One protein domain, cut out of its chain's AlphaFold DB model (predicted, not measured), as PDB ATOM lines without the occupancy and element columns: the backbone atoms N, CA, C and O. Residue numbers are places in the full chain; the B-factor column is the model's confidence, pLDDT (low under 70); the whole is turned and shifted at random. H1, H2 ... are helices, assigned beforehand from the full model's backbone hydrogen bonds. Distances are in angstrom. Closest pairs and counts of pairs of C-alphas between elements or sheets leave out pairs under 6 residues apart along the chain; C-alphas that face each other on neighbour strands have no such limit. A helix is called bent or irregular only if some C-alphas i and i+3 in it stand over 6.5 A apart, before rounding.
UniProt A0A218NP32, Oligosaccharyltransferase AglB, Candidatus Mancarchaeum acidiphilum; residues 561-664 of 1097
ATOM      1  N   PRO A 561      19.694  46.514  10.411       82.44
ATOM      2  CA  PRO A 561      18.498  46.393   9.602       82.44
ATOM      3  C   PRO A 561      17.439  45.454  10.205       82.44
ATOM      4  O   PRO A 561      17.658  44.249  10.345       82.44
ATOM      5  N   SER A 562      16.218  45.940  10.421       81.00
ATOM      6  CA  SER A 562      15.080  45.125  10.887       81.00
ATOM      7  C   SER A 562      14.275  44.510   9.724       81.00
ATOM      8  O   SER A 562      13.067  44.684   9.595       81.00
ATOM      9  N   GLY A 563      14.951  43.774   8.831       80.25
ATOM     10  CA  GLY A 563      14.368  43.232   7.591       80.25
ATOM     11  C   GLY A 563      13.277  42.148   7.748       80.25
ATOM     12  O   GLY A 563      12.831  41.793   8.834       80.25
ATOM     13  N   LEU A 564      12.854  41.538   6.626       81.50
ATOM     14  CA  LEU A 564      11.766  40.531   6.587       81.50
ATOM     15  C   LEU A 564      11.995  39.297   7.478       81.50
ATOM     16  O   LEU A 564      11.023  38.681   7.918       81.50
ATOM     17  N   LEU A 565      13.257  38.923   7.689       81.94
ATOM     18  CA  LEU A 565      13.677  37.770   8.494       81.94
ATOM     19  C   LEU A 565      14.086  38.161   9.919       81.94
ATOM     20  O   LEU A 565      14.550  37.312  10.678       81.94
ATOM     21  N   TYR A 566      13.936  39.437  10.281       83.69
ATOM     22  CA  TYR A 566      14.318  39.926  11.595       83.69
ATOM     23  C   TYR A 566      13.483  39.252  12.690       83.69
ATOM     24  O   TYR A 566      12.274  39.030  12.548       83.69
ATOM     25  N   ASN A 567      14.132  38.904  13.799       81.81
ATOM     26  CA  ASN A 567      13.490  38.218  14.910       81.81
ATOM     27  C   ASN A 567      12.821  39.226  15.855       81.81
ATOM     28  O   ASN A 567      13.293  39.461  16.965       81.81
ATOM     29  N   PHE A 568      11.682  39.784  15.433       82.00
ATOM     30  CA  PHE A 568      10.901  40.727  16.251       82.00
ATOM     31  C   PHE A 568      10.553  40.160  17.634       82.00
ATOM     32  O   PHE A 568      10.395  40.916  18.588       82.00
ATOM     33  N   GLY A 569      10.432  38.834  17.766       76.56
ATOM     34  CA  GLY A 569      10.145  38.185  19.043       76.56
ATOM     35  C   GLY A 569      11.270  38.379  20.057       76.56
ATOM     36  O   GLY A 569      10.996  38.769  21.189       76.56
ATOM     37  N   ALA A 570      12.520  38.173  19.627       71.88
ATOM     38  CA  ALA A 570      13.705  38.462  20.437       71.88
ATOM     39  C   ALA A 570      13.904  39.968  20.656       71.88
ATOM     40  O   ALA A 570      14.391  40.364  21.702       71.88
ATOM     41  N   ALA A 571      13.444  40.807  19.728       75.38
ATOM     42  CA  ALA A 571      13.510  42.263  19.844       75.38
ATOM     43  C   ALA A 571      12.337  42.893  20.626       75.38
ATOM     44  O   ALA A 571      12.009  44.064  20.452       75.38
ATOM     45  N   GLY A 572      11.647  42.104  21.453       78.06
ATOM     46  CA  GLY A 572      10.663  42.614  22.407       78.06
ATOM     47  C   GLY A 572       9.201  42.654  21.941       78.06
ATOM     48  O   GLY A 572       8.364  43.199  22.658       78.06
ATOM     49  N   PHE A 573       8.846  42.039  20.804       80.06
ATOM     50  CA  PHE A 573       7.441  41.770  20.411       80.06
ATOM     51  C   PHE A 573       6.927  40.416  20.947       80.06
ATOM     52  O   PHE A 573       5.854  39.943  20.556       80.06
ATOM     53  N   GLY A 574       7.733  39.735  21.768       74.62
ATOM     54  CA  GLY A 574       7.383  38.488  22.438       74.62
ATOM     55  C   GLY A 574       6.890  37.393  21.486       74.62
ATOM     56  O   GLY A 574       7.408  37.199  20.383       74.62
ATOM     57  N   LEU A 575       5.851  36.660  21.895       68.00
ATOM     58  CA  LEU A 575       5.281  35.584  21.074       68.00
ATOM     59  C   LEU A 575       4.725  36.086  19.735       68.00
ATOM     60  O   LEU A 575       4.686  35.320  18.770       68.00
ATOM     61  N   VAL A 576       4.314  37.355  19.655       70.94
ATOM     62  CA  VAL A 576       3.733  37.924  18.431       70.94
ATOM     63  C   VAL A 576       4.797  38.115  17.358       70.94
ATOM     64  O   VAL A 576       4.534  37.870  16.182       70.94
ATOM     65  N   GLY A 577       6.002  38.498  17.777       74.94
ATOM     66  CA  GLY A 577       7.166  38.620  16.909       74.94
ATOM     67  C   GLY A 577       7.893  37.305  16.632       74.94
ATOM     68  O   GLY A 577       8.825  37.299  15.827       74.94
ATOM     69  N   SER A 578       7.507  36.200  17.281       75.75
ATOM     70  CA  SER A 578       8.211  34.925  17.132       75.75
ATOM     71  C   SER A 578       8.202  34.439  15.681       75.75
ATOM     72  O   SER A 578       7.172  34.416  14.997       75.75
ATOM     73  N   SER A 579       9.381  34.059  15.191       74.44
ATOM     74  CA  SER A 579       9.540  33.622  13.814       74.44
ATOM     75  C   SER A 579       9.036  32.183  13.630       74.44
ATOM     76  O   SER A 579       9.389  31.248  14.356       74.44
ATOM     77  N   ILE A 580       8.179  31.984  12.630       74.62
ATOM     78  CA  ILE A 580       7.749  30.666  12.160       74.62
ATOM     79  C   ILE A 580       8.481  30.442  10.837       74.62
ATOM     80  O   ILE A 580       8.237  31.156   9.869       74.62
ATOM     81  N   PHE A 581       9.416  29.487  10.812       77.00
ATOM     82  CA  PHE A 581      10.352  29.280   9.693       77.00
ATOM     83  C   PHE A 581      11.224  30.514   9.377       77.00
ATOM     84  O   PHE A 581      11.469  30.817   8.215       77.00
ATOM     85  N   GLY A 582      11.660  31.253  10.405       73.00
ATOM     86  CA  GLY A 582      12.513  32.439  10.237       73.00
ATOM     87  C   GLY A 582      11.773  33.712   9.805       73.00
ATOM     88  O   GLY A 582      12.389  34.763   9.724       73.00
ATOM     89  N   VAL A 583      10.452  33.654   9.588       81.12
ATOM     90  CA  VAL A 583       9.629  34.822   9.237       81.12
ATOM     91  C   VAL A 583       8.658  35.140  10.383       81.12
ATOM     92  O   VAL A 583       7.947  34.239  10.842       81.12
ATOM     93  N   PRO A 584       8.543  36.400  10.841       84.62
ATOM     94  CA  PRO A 584       7.584  36.835  11.862       84.62
ATOM     95  C   PRO A 584       6.171  36.972  11.253       84.62
ATOM     96  O   PRO A 584       5.592  38.056  11.182       84.62
ATOM     97  N   ILE A 585       5.610  35.861  10.750       85.19
ATOM     98  CA  ILE A 585       4.381  35.824   9.927       85.19
ATOM     99  C   ILE A 585       3.211  36.557  10.597       85.19
ATOM    100  O   ILE A 585       2.426  37.216   9.913       85.19
ATOM    101  N   MET A 586       3.091  36.466  11.923       83.94
ATOM    102  CA  MET A 586       1.999  37.093  12.668       83.94
ATOM    103  C   MET A 586       2.050  38.621  12.616       83.94
ATOM    104  O   MET A 586       1.008  39.237  12.391       83.94
ATOM    105  N   VAL A 587       3.236  39.225  12.744       88.75
ATOM    106  CA  VAL A 587       3.420  40.681  12.636       88.75
ATOM    107  C   VAL A 587       2.959  41.163  11.261       88.75
ATOM    108  O   VAL A 587       2.109  42.049  11.157       88.75
ATOM    109  N   TRP A 588       3.432  40.508  10.198       89.62
ATOM    110  CA  TRP A 588       3.072  40.844   8.818       89.62
ATOM    111  C   TRP A 588       1.583  40.667   8.529       89.62
ATOM    112  O   TRP A 588       0.957  41.540   7.925       89.62
ATOM    113  N   LEU A 589       1.003  39.548   8.967       89.38
ATOM    114  CA  LEU A 589      -0.399  39.231   8.724       89.38
ATOM    115  C   LEU A 589      -1.325  40.226   9.430       89.38
ATOM    116  O   LEU A 589      -2.254  40.739   8.805       89.38
ATOM    117  N   VAL A 590      -1.063  40.524  10.707       90.38
ATOM    118  CA  VAL A 590      -1.836  41.509  11.475       90.38
ATOM    119  C   VAL A 590      -1.737  42.877  10.814       90.38
ATOM    120  O   VAL A 590      -2.775  43.484  10.545       90.38
ATOM    121  N   SER A 591      -0.534  43.346  10.476       93.94
ATOM    122  CA  SER A 591      -0.346  44.644   9.820       93.94
ATOM    123  C   SER A 591      -1.075  44.724   8.475       93.94
ATOM    124  O   SER A 591      -1.827  45.670   8.236       93.94
ATOM    125  N   ALA A 592      -0.949  43.702   7.622       95.00
ATOM    126  CA  ALA A 592      -1.602  43.663   6.314       95.00
ATOM    127  C   ALA A 592      -3.137  43.649   6.415       95.00
ATOM    128  O   ALA A 592      -3.811  44.415   5.719       95.00
ATOM    129  N   ILE A 593      -3.703  42.815   7.298       94.38
ATOM    130  CA  ILE A 593      -5.154  42.757   7.528       94.38
ATOM    131  C   ILE A 593      -5.655  44.091   8.089       94.38
ATOM    132  O   ILE A 593      -6.677  44.598   7.626       94.38
ATOM    133  N   SER A 594      -4.935  44.681   9.043       95.94
ATOM    134  CA  SER A 594      -5.290  45.971   9.644       95.94
ATOM    135  C   SER A 594      -5.344  47.074   8.592       95.94
ATOM    136  O   SER A 594      -6.358  47.758   8.471       95.94
ATOM    137  N   VAL A 595      -4.297  47.203   7.768       97.06
ATOM    138  CA  VAL A 595      -4.243  48.185   6.675       97.06
ATOM    139  C   VAL A 595      -5.387  47.961   5.687       97.06
ATOM    140  O   VAL A 595      -6.072  48.917   5.321       97.06
ATOM    141  N   LEU A 596      -5.661  46.712   5.297       97.06
ATOM    142  CA  LEU A 596      -6.779  46.391   4.409       97.06
ATOM    143  C   LEU A 596      -8.128  46.799   5.019       97.06
ATOM    144  O   LEU A 596      -8.948  47.414   4.337       97.06
ATOM    145  N   LEU A 597      -8.365  46.489   6.296       96.00
ATOM    146  CA  LEU A 597      -9.597  46.852   7.000       96.00
ATOM    147  C   LEU A 597      -9.753  48.370   7.131       96.00
ATOM    148  O   LEU A 597     -10.856  48.884   6.931       96.00
ATOM    149  N   ILE A 598      -8.665  49.103   7.378       96.69
ATOM    150  CA  ILE A 598      -8.682  50.569   7.396       96.69
ATOM    151  C   ILE A 598      -9.001  51.121   6.000       96.69
ATOM    152  O   ILE A 598      -9.852  51.998   5.868       96.69
ATOM    153  N   LEU A 599      -8.399  50.582   4.936       96.88
ATOM    154  CA  LEU A 599      -8.713  50.982   3.560       96.88
ATOM    155  C   LEU A 599     -10.182  50.707   3.208       96.88
ATOM    156  O   LEU A 599     -10.832  51.546   2.583       96.88
ATOM    157  N   VAL A 600     -10.740  49.576   3.651       95.31
ATOM    158  CA  VAL A 600     -12.173  49.264   3.518       95.31
ATOM    159  C   VAL A 600     -13.021  50.273   4.302       95.31
ATOM    160  O   VAL A 600     -14.006  50.789   3.768       95.31
ATOM    161  N   SER A 601     -12.628  50.613   5.531       94.75
ATOM    162  CA  SER A 601     -13.280  51.638   6.356       94.75
ATOM    163  C   SER A 601     -13.299  53.005   5.658       94.75
ATOM    164  O   SER A 601     -14.348  53.648   5.568       94.75
ATOM    165  N   ILE A 602     -12.178  53.427   5.070       95.06
ATOM    166  CA  ILE A 602     -12.069  54.674   4.305       95.06
ATOM    167  C   ILE A 602     -12.952  54.614   3.050       95.06
ATOM    168  O   ILE A 602     -13.767  55.507   2.820       95.06
ATOM    169  N   ALA A 603     -12.846  53.550   2.252       94.06
ATOM    170  CA  ALA A 603     -13.541  53.442   0.971       94.06
ATOM    171  C   ALA A 603     -15.072  53.377   1.117       94.06
ATOM    172  O   ALA A 603     -15.797  54.003   0.338       94.06
ATOM    173  N   TYR A 604     -15.574  52.627   2.104       92.62
ATOM    174  CA  TYR A 604     -17.009  52.369   2.254       92.62
ATOM    175  C   TYR A 604     -17.695  53.246   3.299       92.62
ATOM    176  O   TYR A 604     -18.851  53.618   3.086       92.62
ATOM    177  N   ARG A 605     -17.005  53.597   4.392       91.12
ATOM    178  CA  ARG A 605     -17.567  54.390   5.501       91.12
ATOM    179  C   ARG A 605     -17.002  55.805   5.585       91.12
ATOM    180  O   ARG A 605     -17.495  56.585   6.388       91.12
ATOM    181  N   ARG A 606     -16.013  56.155   4.750       92.00
ATOM    182  CA  ARG A 606     -15.361  57.479   4.738       92.00
ATOM    183  C   ARG A 606     -14.822  57.863   6.115       92.00
ATOM    184  O   ARG A 606     -15.033  58.970   6.594       92.00
ATOM    185  N   SER A 607     -14.174  56.905   6.765       94.25
ATOM    186  CA  SER A 607     -13.581  57.099   8.083       94.25
ATOM    187  C   SER A 607     -12.386  58.054   8.005       94.25
ATOM    188  O   SER A 607     -11.308  57.677   7.550       94.25
ATOM    189  N   GLU A 608     -12.586  59.282   8.482       95.19
ATOM    190  CA  GLU A 608     -11.545  60.313   8.625       95.19
ATOM    191  C   GLU A 608     -10.439  59.850   9.595       95.19
ATOM    192  O   GLU A 608      -9.247  60.091   9.409       95.19
ATOM    193  N   THR A 609     -10.842  59.113  10.632       95.69
ATOM    194  CA  THR A 609      -9.964  58.479  11.623       95.69
ATOM    195  C   THR A 609      -9.103  57.383  11.003       95.69
ATOM    196  O   THR A 609      -7.925  57.281  11.328       95.69
ATOM    197  N   GLY A 610      -9.645  56.611  10.058       96.62
ATOM    198  CA  GLY A 610      -8.899  55.620   9.288       96.62
ATOM    199  C   GLY A 610      -7.776  56.245   8.461       96.62
ATOM    200  O   GLY A 610      -6.665  55.718   8.448       96.62
ATOM    201  N   VAL A 611      -8.024  57.398   7.824       97.44
ATOM    202  CA  VAL A 611      -6.978  58.145   7.097       97.44
ATOM    203  C   VAL A 611      -5.858  58.555   8.050       97.44
ATOM    204  O   VAL A 611      -4.682  58.383   7.733       97.44
ATOM    205  N   PHE A 612      -6.222  59.044   9.236       97.62
ATOM    206  CA  PHE A 612      -5.256  59.415  10.263       97.62
ATOM    207  C   PHE A 612      -4.432  58.217  10.754       97.62
ATOM    208  O   PHE A 612      -3.208  58.303  10.805       97.62
ATOM    209  N   TYR A 613      -5.065  57.073  11.030       97.69
ATOM    210  CA  TYR A 613      -4.346  55.865  11.440       97.69
ATOM    211  C   TYR A 613      -3.385  55.344  10.367       97.69
ATOM    212  O   TYR A 613      -2.299  54.904  10.722       97.69
ATOM    213  N   LEU A 614      -3.721  55.429   9.073       97.12
ATOM    214  CA  LEU A 614      -2.765  55.089   8.009       97.12
ATOM    215  C   LEU A 614      -1.593  56.070   7.949       97.12
ATOM    216  O   LEU A 614      -0.459  55.636   7.755       97.12
ATOM    217  N   ALA A 615      -1.862  57.367   8.126       96.94
ATOM    218  CA  ALA A 615      -0.822  58.392   8.145       96.94
ATOM    219  C   ALA A 615       0.172  58.185   9.298       96.94
ATOM    220  O   ALA A 615       1.346  58.482   9.121       96.94
ATOM    221  N   VAL A 616      -0.281  57.649  10.437       96.31
ATOM    222  CA  VAL A 616       0.567  57.277  11.583       96.31
ATOM    223  C   VAL A 616       1.268  55.937  11.357       96.31
ATOM    224  O   VAL A 616       2.487  55.842  11.461       96.31
ATOM    225  N   ALA A 617       0.508  54.882  11.066       96.00
ATOM    226  CA  ALA A 617       1.013  53.517  11.138       96.00
ATOM    227  C   ALA A 617       1.955  53.162   9.984       96.00
ATOM    228  O   ALA A 617       2.926  52.453  10.214       96.00
ATOM    229  N   LEU A 618       1.705  53.640   8.757       95.19
ATOM    230  CA  LEU A 618       2.528  53.255   7.605       95.19
ATOM    231  C   LEU A 618       3.969  53.784   7.689       95.19
ATOM    232  O   LEU A 618       4.872  52.978   7.473       95.19
ATOM    233  N   PRO A 619       4.227  55.069   8.017       92.69
ATOM    234  CA  PRO A 619       5.597  55.547   8.180       92.69
ATOM    235  C   PRO A 619       6.333  54.843   9.319       92.69
ATOM    236  O   PRO A 619       7.461  54.414   9.112       92.69
ATOM    237  N   LEU A 620       5.689  54.668  10.481       93.88
ATOM    238  CA  LEU A 620       6.299  54.009  11.643       93.88
ATOM    239  C   LEU A 620       6.596  52.527  11.386       93.88
ATOM    240  O   LEU A 620       7.648  52.030  11.765       93.88
ATOM    241  N   MET A 621       5.690  51.838  10.693       93.19
ATOM    242  CA  MET A 621       5.901  50.465  10.245       93.19
ATOM    243  C   MET A 621       7.040  50.372   9.230       93.19
ATOM    244  O   MET A 621       7.834  49.449   9.299       93.19
ATOM    245  N   TYR A 622       7.139  51.322   8.297       91.25
ATOM    246  CA  TYR A 622       8.231  51.346   7.330       91.25
ATOM    247  C   TYR A 622       9.593  51.512   8.013       91.25
ATOM    248  O   TYR A 622      10.483  50.720   7.735       91.25
ATOM    249  N   VAL A 623       9.748  52.478   8.927       89.94
ATOM    250  CA  VAL A 623      11.038  52.692   9.611       89.94
ATOM    251  C   VAL A 623      11.384  51.559  10.580       89.94
ATOM    252  O   VAL A 623      12.520  51.108  10.586       89.94
ATOM    253  N   GLY A 624      10.407  51.010  11.313       90.12
ATOM    254  CA  GLY A 624      10.635  49.866  12.205       90.12
ATOM    255  C   GLY A 624      10.832  48.522  11.495       90.12
ATOM    256  O   GLY A 624      11.090  47.528  12.164       90.12
ATOM    257  N   PHE A 625      10.683  48.475  10.166       88.38
ATOM    258  CA  PHE A 625      11.076  47.346   9.311       88.38
ATOM    259  C   PHE A 625      12.397  47.581   8.578       88.38
ATOM    260  O   PHE A 625      12.797  46.776   7.732       88.38
ATOM    261  N   ILE A 626      13.022  48.730   8.811       85.44
ATOM    262  CA  ILE A 626      14.299  49.058   8.203       85.44
ATOM    263  C   ILE A 626      15.373  49.169   9.258       85.44
ATOM    264  O   ILE A 626      16.444  48.666   8.981       85.44
ATOM    265  N   GLU A 627      15.115  49.751  10.428       87.75
ATOM    266  CA  GLU A 627      16.129  49.925  11.475       87.75
ATOM    267  C   GLU A 627      15.595  49.461  12.841       87.75
ATOM    268  O   GLU A 627      14.386  49.526  13.109       87.75
ATOM    269  N   VAL A 628      16.488  48.940  13.686       86.44
ATOM    270  CA  VAL A 628      16.167  48.412  15.025       86.44
ATOM    271  C   VAL A 628      15.810  49.534  16.006       86.44
ATOM    272  O   VAL A 628      14.875  49.373  16.792       86.44
ATOM    273  N   GLU A 629      16.450  50.701  15.900       89.56
ATOM    274  CA  GLU A 629      16.186  51.887  16.738       89.56
ATOM    275  C   GLU A 629      14.691  52.284  16.780       89.56
ATOM    276  O   GLU A 629      14.154  52.714  17.801       89.56
ATOM    277  N   TYR A 630      13.954  52.087  15.678       92.44
ATOM    278  CA  TYR A 630      12.534  52.453  15.594       92.44
ATOM    279  C   TYR A 630      11.565  51.347  16.035       92.44
ATOM    280  O   TYR A 630      10.345  51.524  15.928       92.44
ATOM    281  N   LEU A 631      12.050  50.221  16.562       91.38
ATOM    282  CA  LEU A 631      11.185  49.140  17.041       91.38
ATOM    283  C   LEU A 631      10.227  49.556  18.167       91.38
ATOM    284  O   LEU A 631       9.059  49.171  18.069       91.38
ATOM    285  N   PRO A 632      10.606  50.377  19.170       94.31
ATOM    286  CA  PRO A 632       9.652  50.870  20.167       94.31
ATOM    287  C   PRO A 632       8.504  51.678  19.536       94.31
ATOM    288  O   PRO A 632       7.327  51.496  19.864       94.31
ATOM    289  N   HIS A 633       8.816  52.516  18.542       95.56
ATOM    290  CA  HIS A 633       7.828  53.299  17.795       95.56
ATOM    291  C   HIS A 633       6.873  52.400  17.010       95.56
ATOM    292  O   HIS A 633       5.646  52.580  17.042       95.56
ATOM    293  N   PHE A 634       7.437  51.414  16.312       95.06
ATOM    294  CA  PHE A 634       6.661  50.424  15.588       95.06
ATOM    295  C   PHE A 634       5.835  49.551  16.534       95.06
ATOM    296  O   PHE A 634       4.697  49.241  16.199       95.06
ATOM    297  N   GLY A 635       6.322  49.230  17.733       94.25
ATOM    298  CA  GLY A 635       5.585  48.456  18.729       94.25
ATOM    299  C   GLY A 635       4.246  49.098  19.085       94.25
ATOM    300  O   GLY A 635       3.204  48.445  19.046       94.25
ATOM    301  N   ILE A 636       4.223  50.415  19.286       96.44
ATOM    302  CA  ILE A 636       2.971  51.145  19.535       96.44
ATOM    303  C   ILE A 636       2.086  51.189  18.289       96.44
ATOM    304  O   ILE A 636       0.874  50.964  18.378       96.44
ATOM    305  N   ALA A 637       2.664  51.455  17.112       96.25
ATOM    306  CA  ALA A 637       1.915  51.423  15.856       96.25
ATOM    307  C   ALA A 637       1.280  50.041  15.618       96.25
ATOM    308  O   ALA A 637       0.129  49.950  15.189       96.25
ATOM    309  N   PHE A 638       1.993  48.972  15.963       95.31
ATOM    310  CA  PHE A 638       1.533  47.597  15.895       95.31
ATOM    311  C   PHE A 638       0.399  47.323  16.889       95.31
ATOM    312  O   PHE A 638      -0.623  46.770  16.484       95.31
ATOM    313  N   ILE A 639       0.504  47.780  18.144       94.69
ATOM    314  CA  ILE A 639      -0.594  47.711  19.128       94.69
ATOM    315  C   ILE A 639      -1.852  48.399  18.582       94.69
ATOM    316  O   ILE A 639      -2.956  47.847  18.674       94.69
ATOM    317  N   LEU A 640      -1.700  49.584  17.981       96.50
ATOM    318  CA  LEU A 640      -2.809  50.309  17.361       96.50
ATOM    319  C   LEU A 640      -3.404  49.521  16.190       96.50
ATOM    320  O   LEU A 640      -4.618  49.328  16.169       96.50
ATOM    321  N   LEU A 641      -2.585  49.033  15.252       95.94
ATOM    322  CA  LEU A 641      -3.034  48.225  14.111       95.94
ATOM    323  C   LEU A 641      -3.779  46.973  14.581       95.94
ATOM    324  O   LEU A 641      -4.906  46.731  14.152       95.94
ATOM    325  N   PHE A 642      -3.208  46.239  15.533       93.81
ATOM    326  CA  PHE A 642      -3.821  45.059  16.126       93.81
ATOM    327  C   PHE A 642      -5.199  45.375  16.727       93.81
ATOM    328  O   PHE A 642      -6.192  44.709  16.419       93.81
ATOM    329  N   CYS A 643      -5.302  46.435  17.530       94.56
ATOM    330  CA  CYS A 643      -6.565  46.848  18.138       94.56
ATOM    331  C   CYS A 643      -7.583  47.354  17.105       94.56
ATOM    332  O   CYS A 643      -8.775  47.062  17.225       94.56
ATOM    333  N   ILE A 644      -7.126  48.068  16.074       95.06
ATOM    334  CA  ILE A 644      -7.947  48.503  14.940       95.06
ATOM    335  C   ILE A 644      -8.498  47.287  14.198       95.06
ATOM    336  O   ILE A 644      -9.699  47.233  13.954       95.06
ATOM    337  N   MET A 645      -7.679  46.275  13.903       94.88
ATOM    338  CA  MET A 645      -8.137  45.031  13.283       94.88
ATOM    339  C   MET A 645      -9.253  44.381  14.103       94.88
ATOM    340  O   MET A 645     -10.302  44.052  13.548       94.88
ATOM    341  N   LEU A 646      -9.073  44.234  15.420       90.94
ATOM    342  CA  LEU A 646     -10.117  43.683  16.289       90.94
ATOM    343  C   LEU A 646     -11.390  44.544  16.258       90.94
ATOM    344  O   LEU A 646     -12.492  44.016  16.099       90.94
ATOM    345  N   GLY A 647     -11.250  45.866  16.375       92.94
ATOM    346  CA  GLY A 647     -12.363  46.812  16.350       92.94
ATOM    347  C   GLY A 647     -13.139  46.804  15.029       92.94
ATOM    348  O   GLY A 647     -14.372  46.790  15.030       92.94
ATOM    349  N   GLU A 648     -12.436  46.731  13.902       94.06
ATOM    350  CA  GLU A 648     -13.017  46.651  12.563       94.06
ATOM    351  C   GLU A 648     -13.721  45.317  12.312       94.06
ATOM    352  O   GLU A 648     -14.832  45.294  11.780       94.06
ATOM    353  N   ILE A 649     -13.140  44.201  12.762       90.44
ATOM    354  CA  ILE A 649     -13.794  42.888  12.709       90.44
ATOM    355  C   ILE A 649     -15.091  42.911  13.529       90.44
ATOM    356  O   ILE A 649     -16.130  42.454  13.044       90.44
ATOM    357  N   LEU A 650     -15.075  43.491  14.735       88.81
ATOM    358  CA  LEU A 650     -16.284  43.655  15.550       88.81
ATOM    359  C   LEU A 650     -17.337  44.510  14.846       88.81
ATOM    360  O   LEU A 650     -18.518  44.159  14.869       88.81
ATOM    361  N   TYR A 651     -16.928  45.593  14.187       88.62
ATOM    362  CA  TYR A 651     -17.834  46.424  13.399       88.62
ATOM    363  C   TYR A 651     -18.447  45.645  12.224       88.62
ATOM    364  O   TYR A 651     -19.653  45.726  11.964       88.62
ATOM    365  N   LEU A 652     -17.646  44.857  11.505       89.75
ATOM    366  CA  LEU A 652     -18.127  44.030  10.397       89.75
ATOM    367  C   LEU A 652     -19.129  42.978  10.878       89.75
ATOM    368  O   LEU A 652     -20.199  42.840  10.285       89.75
ATOM    369  N   ILE A 653     -18.852  42.309  11.997       86.38
ATOM    370  CA  ILE A 653     -19.781  41.353  12.617       86.38
ATOM    371  C   ILE A 653     -21.075  42.063  13.036       86.38
ATOM    372  O   ILE A 653     -22.170  41.594  12.717       86.38
ATOM    373  N   ALA A 654     -20.965  43.225  13.685       83.69
ATOM    374  CA  ALA A 654     -22.107  44.031  14.114       83.69
ATOM    375  C   ALA A 654     -22.998  44.464  12.943       83.69
ATOM    376  O   ALA A 654     -24.225  44.449  13.041       83.69
ATOM    377  N   SER A 655     -22.382  44.801  11.811       84.75
ATOM    378  CA  SER A 655     -23.083  45.173  10.580       84.75
ATOM    379  C   SER A 655     -23.597  43.990   9.773       84.75
ATOM    380  O   SER A 655     -24.157  44.196   8.695       84.75
ATOM    381  N   LYS A 656     -23.447  42.754  10.269       88.81
ATOM    382  CA  LYS A 656     -23.759  41.529   9.515       88.81
ATOM    383  C   LYS A 656     -23.068  41.553   8.144       88.81
ATOM    384  O   LYS A 656     -23.675  41.213   7.131       88.81
ATOM    385  N   PHE A 657     -21.821  42.029   8.129       87.25
ATOM    386  CA  PHE A 657     -20.967  42.224   6.957       87.25
ATOM    387  C   PHE A 657     -21.525  43.198   5.900       87.25
ATOM    388  O   PHE A 657     -21.124  43.171   4.735       87.25
ATOM    389  N   LYS A 658     -22.432  44.109   6.284       89.44
ATOM    390  CA  LYS A 658     -22.934  45.174   5.402       89.44
ATOM    391  C   LYS A 658     -22.029  46.404   5.466       89.44
ATOM    392  O   LYS A 658     -22.225  47.291   6.289       89.44
ATOM    393  N   LEU A 659     -21.103  46.503   4.512       87.31
ATOM    394  CA  LEU A 659     -20.070  47.552   4.454       87.31
ATOM    395  C   LEU A 659     -20.589  49.006   4.469       87.31
ATOM    396  O   LEU A 659     -19.868  49.898   4.898       87.31
ATOM    397  N   LYS A 660     -21.817  49.267   3.996       84.19
ATOM    398  CA  LYS A 660     -22.374  50.631   3.868       84.19
ATOM    399  C   LYS A 660     -23.190  51.117   5.068       84.19
ATOM    400  O   LYS A 660     -23.622  52.266   5.061       84.19
ATOM    401  N   GLN A 661     -23.488  50.263   6.045       79.25
ATOM    402  CA  GLN A 661     -24.356  50.662   7.149       79.25
ATOM    403  C   GLN A 661     -23.526  51.372   8.225       79.25
ATOM    404  O   GLN A 661     -22.658  50.754   8.841       79.25
ATOM    405  N   GLU A 662     -23.787  52.663   8.443       73.94
ATOM    406  CA  GLU A 662     -23.282  53.388   9.610       73.94
ATOM    407  C   GLU A 662     -24.009  52.869  10.853       73.94
ATOM    408  O   GLU A 662     -25.234  52.960  10.970       73.94
ATOM    409  N   ILE A 663     -23.253  52.270  11.766       75.88
ATOM    410  CA  ILE A 663     -23.755  51.795  13.050       75.88
ATOM    411  C   ILE A 663     -23.183  52.705  14.115       75.88
ATOM    412  O   ILE A 663     -21.972  52.902  14.192       75.88
ATOM    413  N   ASN A 664     -24.056  53.242  14.966       72.12
ATOM    414  CA  ASN A 664     -23.602  53.992  16.118       72.12
ATOM    415  C   ASN A 664     -22.989  53.026  17.147       72.12
ATOM    416  O   ASN A 664     -23.699  52.311  17.859       72.12
TER     417      ASN A 664
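This is residues 561 to 664 of the 1097 residues of the protein "Oligosaccharyltransferase AglB" of Candidatus Mancarchaeum acidiphilum (UniProt A0A218NP32). What shape does the printed part make? Three long helices run to and fro: H2 and H4 cross as an X, and H3, which lies between them in the chain, folds back and packs on both, on H2 with its residues 608 to 614 and on H4 with its residues 616 to 623, so that the three centres make a triangle. The short, irregular H1 sits at one end, by the start of H2. What is it made of, and how large is it? The printed part has 104 residues with four named helices, H1, H2, H3 and H4 in that order, and no named strand; the class is all helix. It is compact, with a radius of gyration of the C-alphas of 14.7 A, yet elongated, spanning 42 by 25 by 17 A.

Where does the first helix lie? After residues 561 to 568 comes H1, residues 569 to 577, with C-alpha 569 at (10.145, 38.185, 19.043). It is irregular: C-alphas 572 and 575 are 9.0 A apart, and its first and last C-alphas are 3.7 A apart. Where are the long helices? H2 is residues 585 to 605, 29.1 A long, and H3 is residues 608 to 623, 23.9 A long. H3 is neither bent nor irregular, but only just: C-alphas 616 and 619 are 6.3 A apart. H4, residues 631 to 654, is 33.8 A long and ends with C-alpha 654 at (-22.107, 44.031, 14.114).

What does the hub, H2, touch? It touches H1 with residues 586 to 587 alone, at a steep tilt of 65 degrees, the closest C-alphas being those of Gly 577 and Val 587, 6.0 A apart. It touches H4 at a steep tilt of 53 degrees, the same way, the closest C-alphas being those of Ser 594 and Met 645, 4.7 A apart. How does H3 stand to H2 and H4? H2 and H3 touch as a hairpin at a shallow tilt of 27 degrees, opposite ways, closest at the C-alphas of Ile 598 and Gly 610, 5.4 A apart. H3 and H4 touch as a hairpin too, opposite ways at 36 degrees, only just a steep tilt, with the C-alphas of Ala 617 and Ala 637 closest at 5.2 A. What of H1 and the backbones? H1 is close to H4 but not clearly touching, at 7.1 A between the C-alphas of Phe 573 and Gly 635, and it is apart from H3. Every O i to N i+4 pair is within hydrogen-bond range in H2 and H4; in H3 it is 10 of 12, and in H1 1 of 5, beside 3 of 6 O i to N i+3 pairs.

How far does it reach? The two C-alphas farthest apart are those of Pro 561 and Asn 664, 43.3 A. Is it unbroken, and are its links long? The printed part has no cut; the link from H2 to H3 is tight, and those from H1 to H2 and from H3 to H4 are short. Where is confidence low? The mean pLDDT of the printed part is 88.5, and residue 575 is under 70.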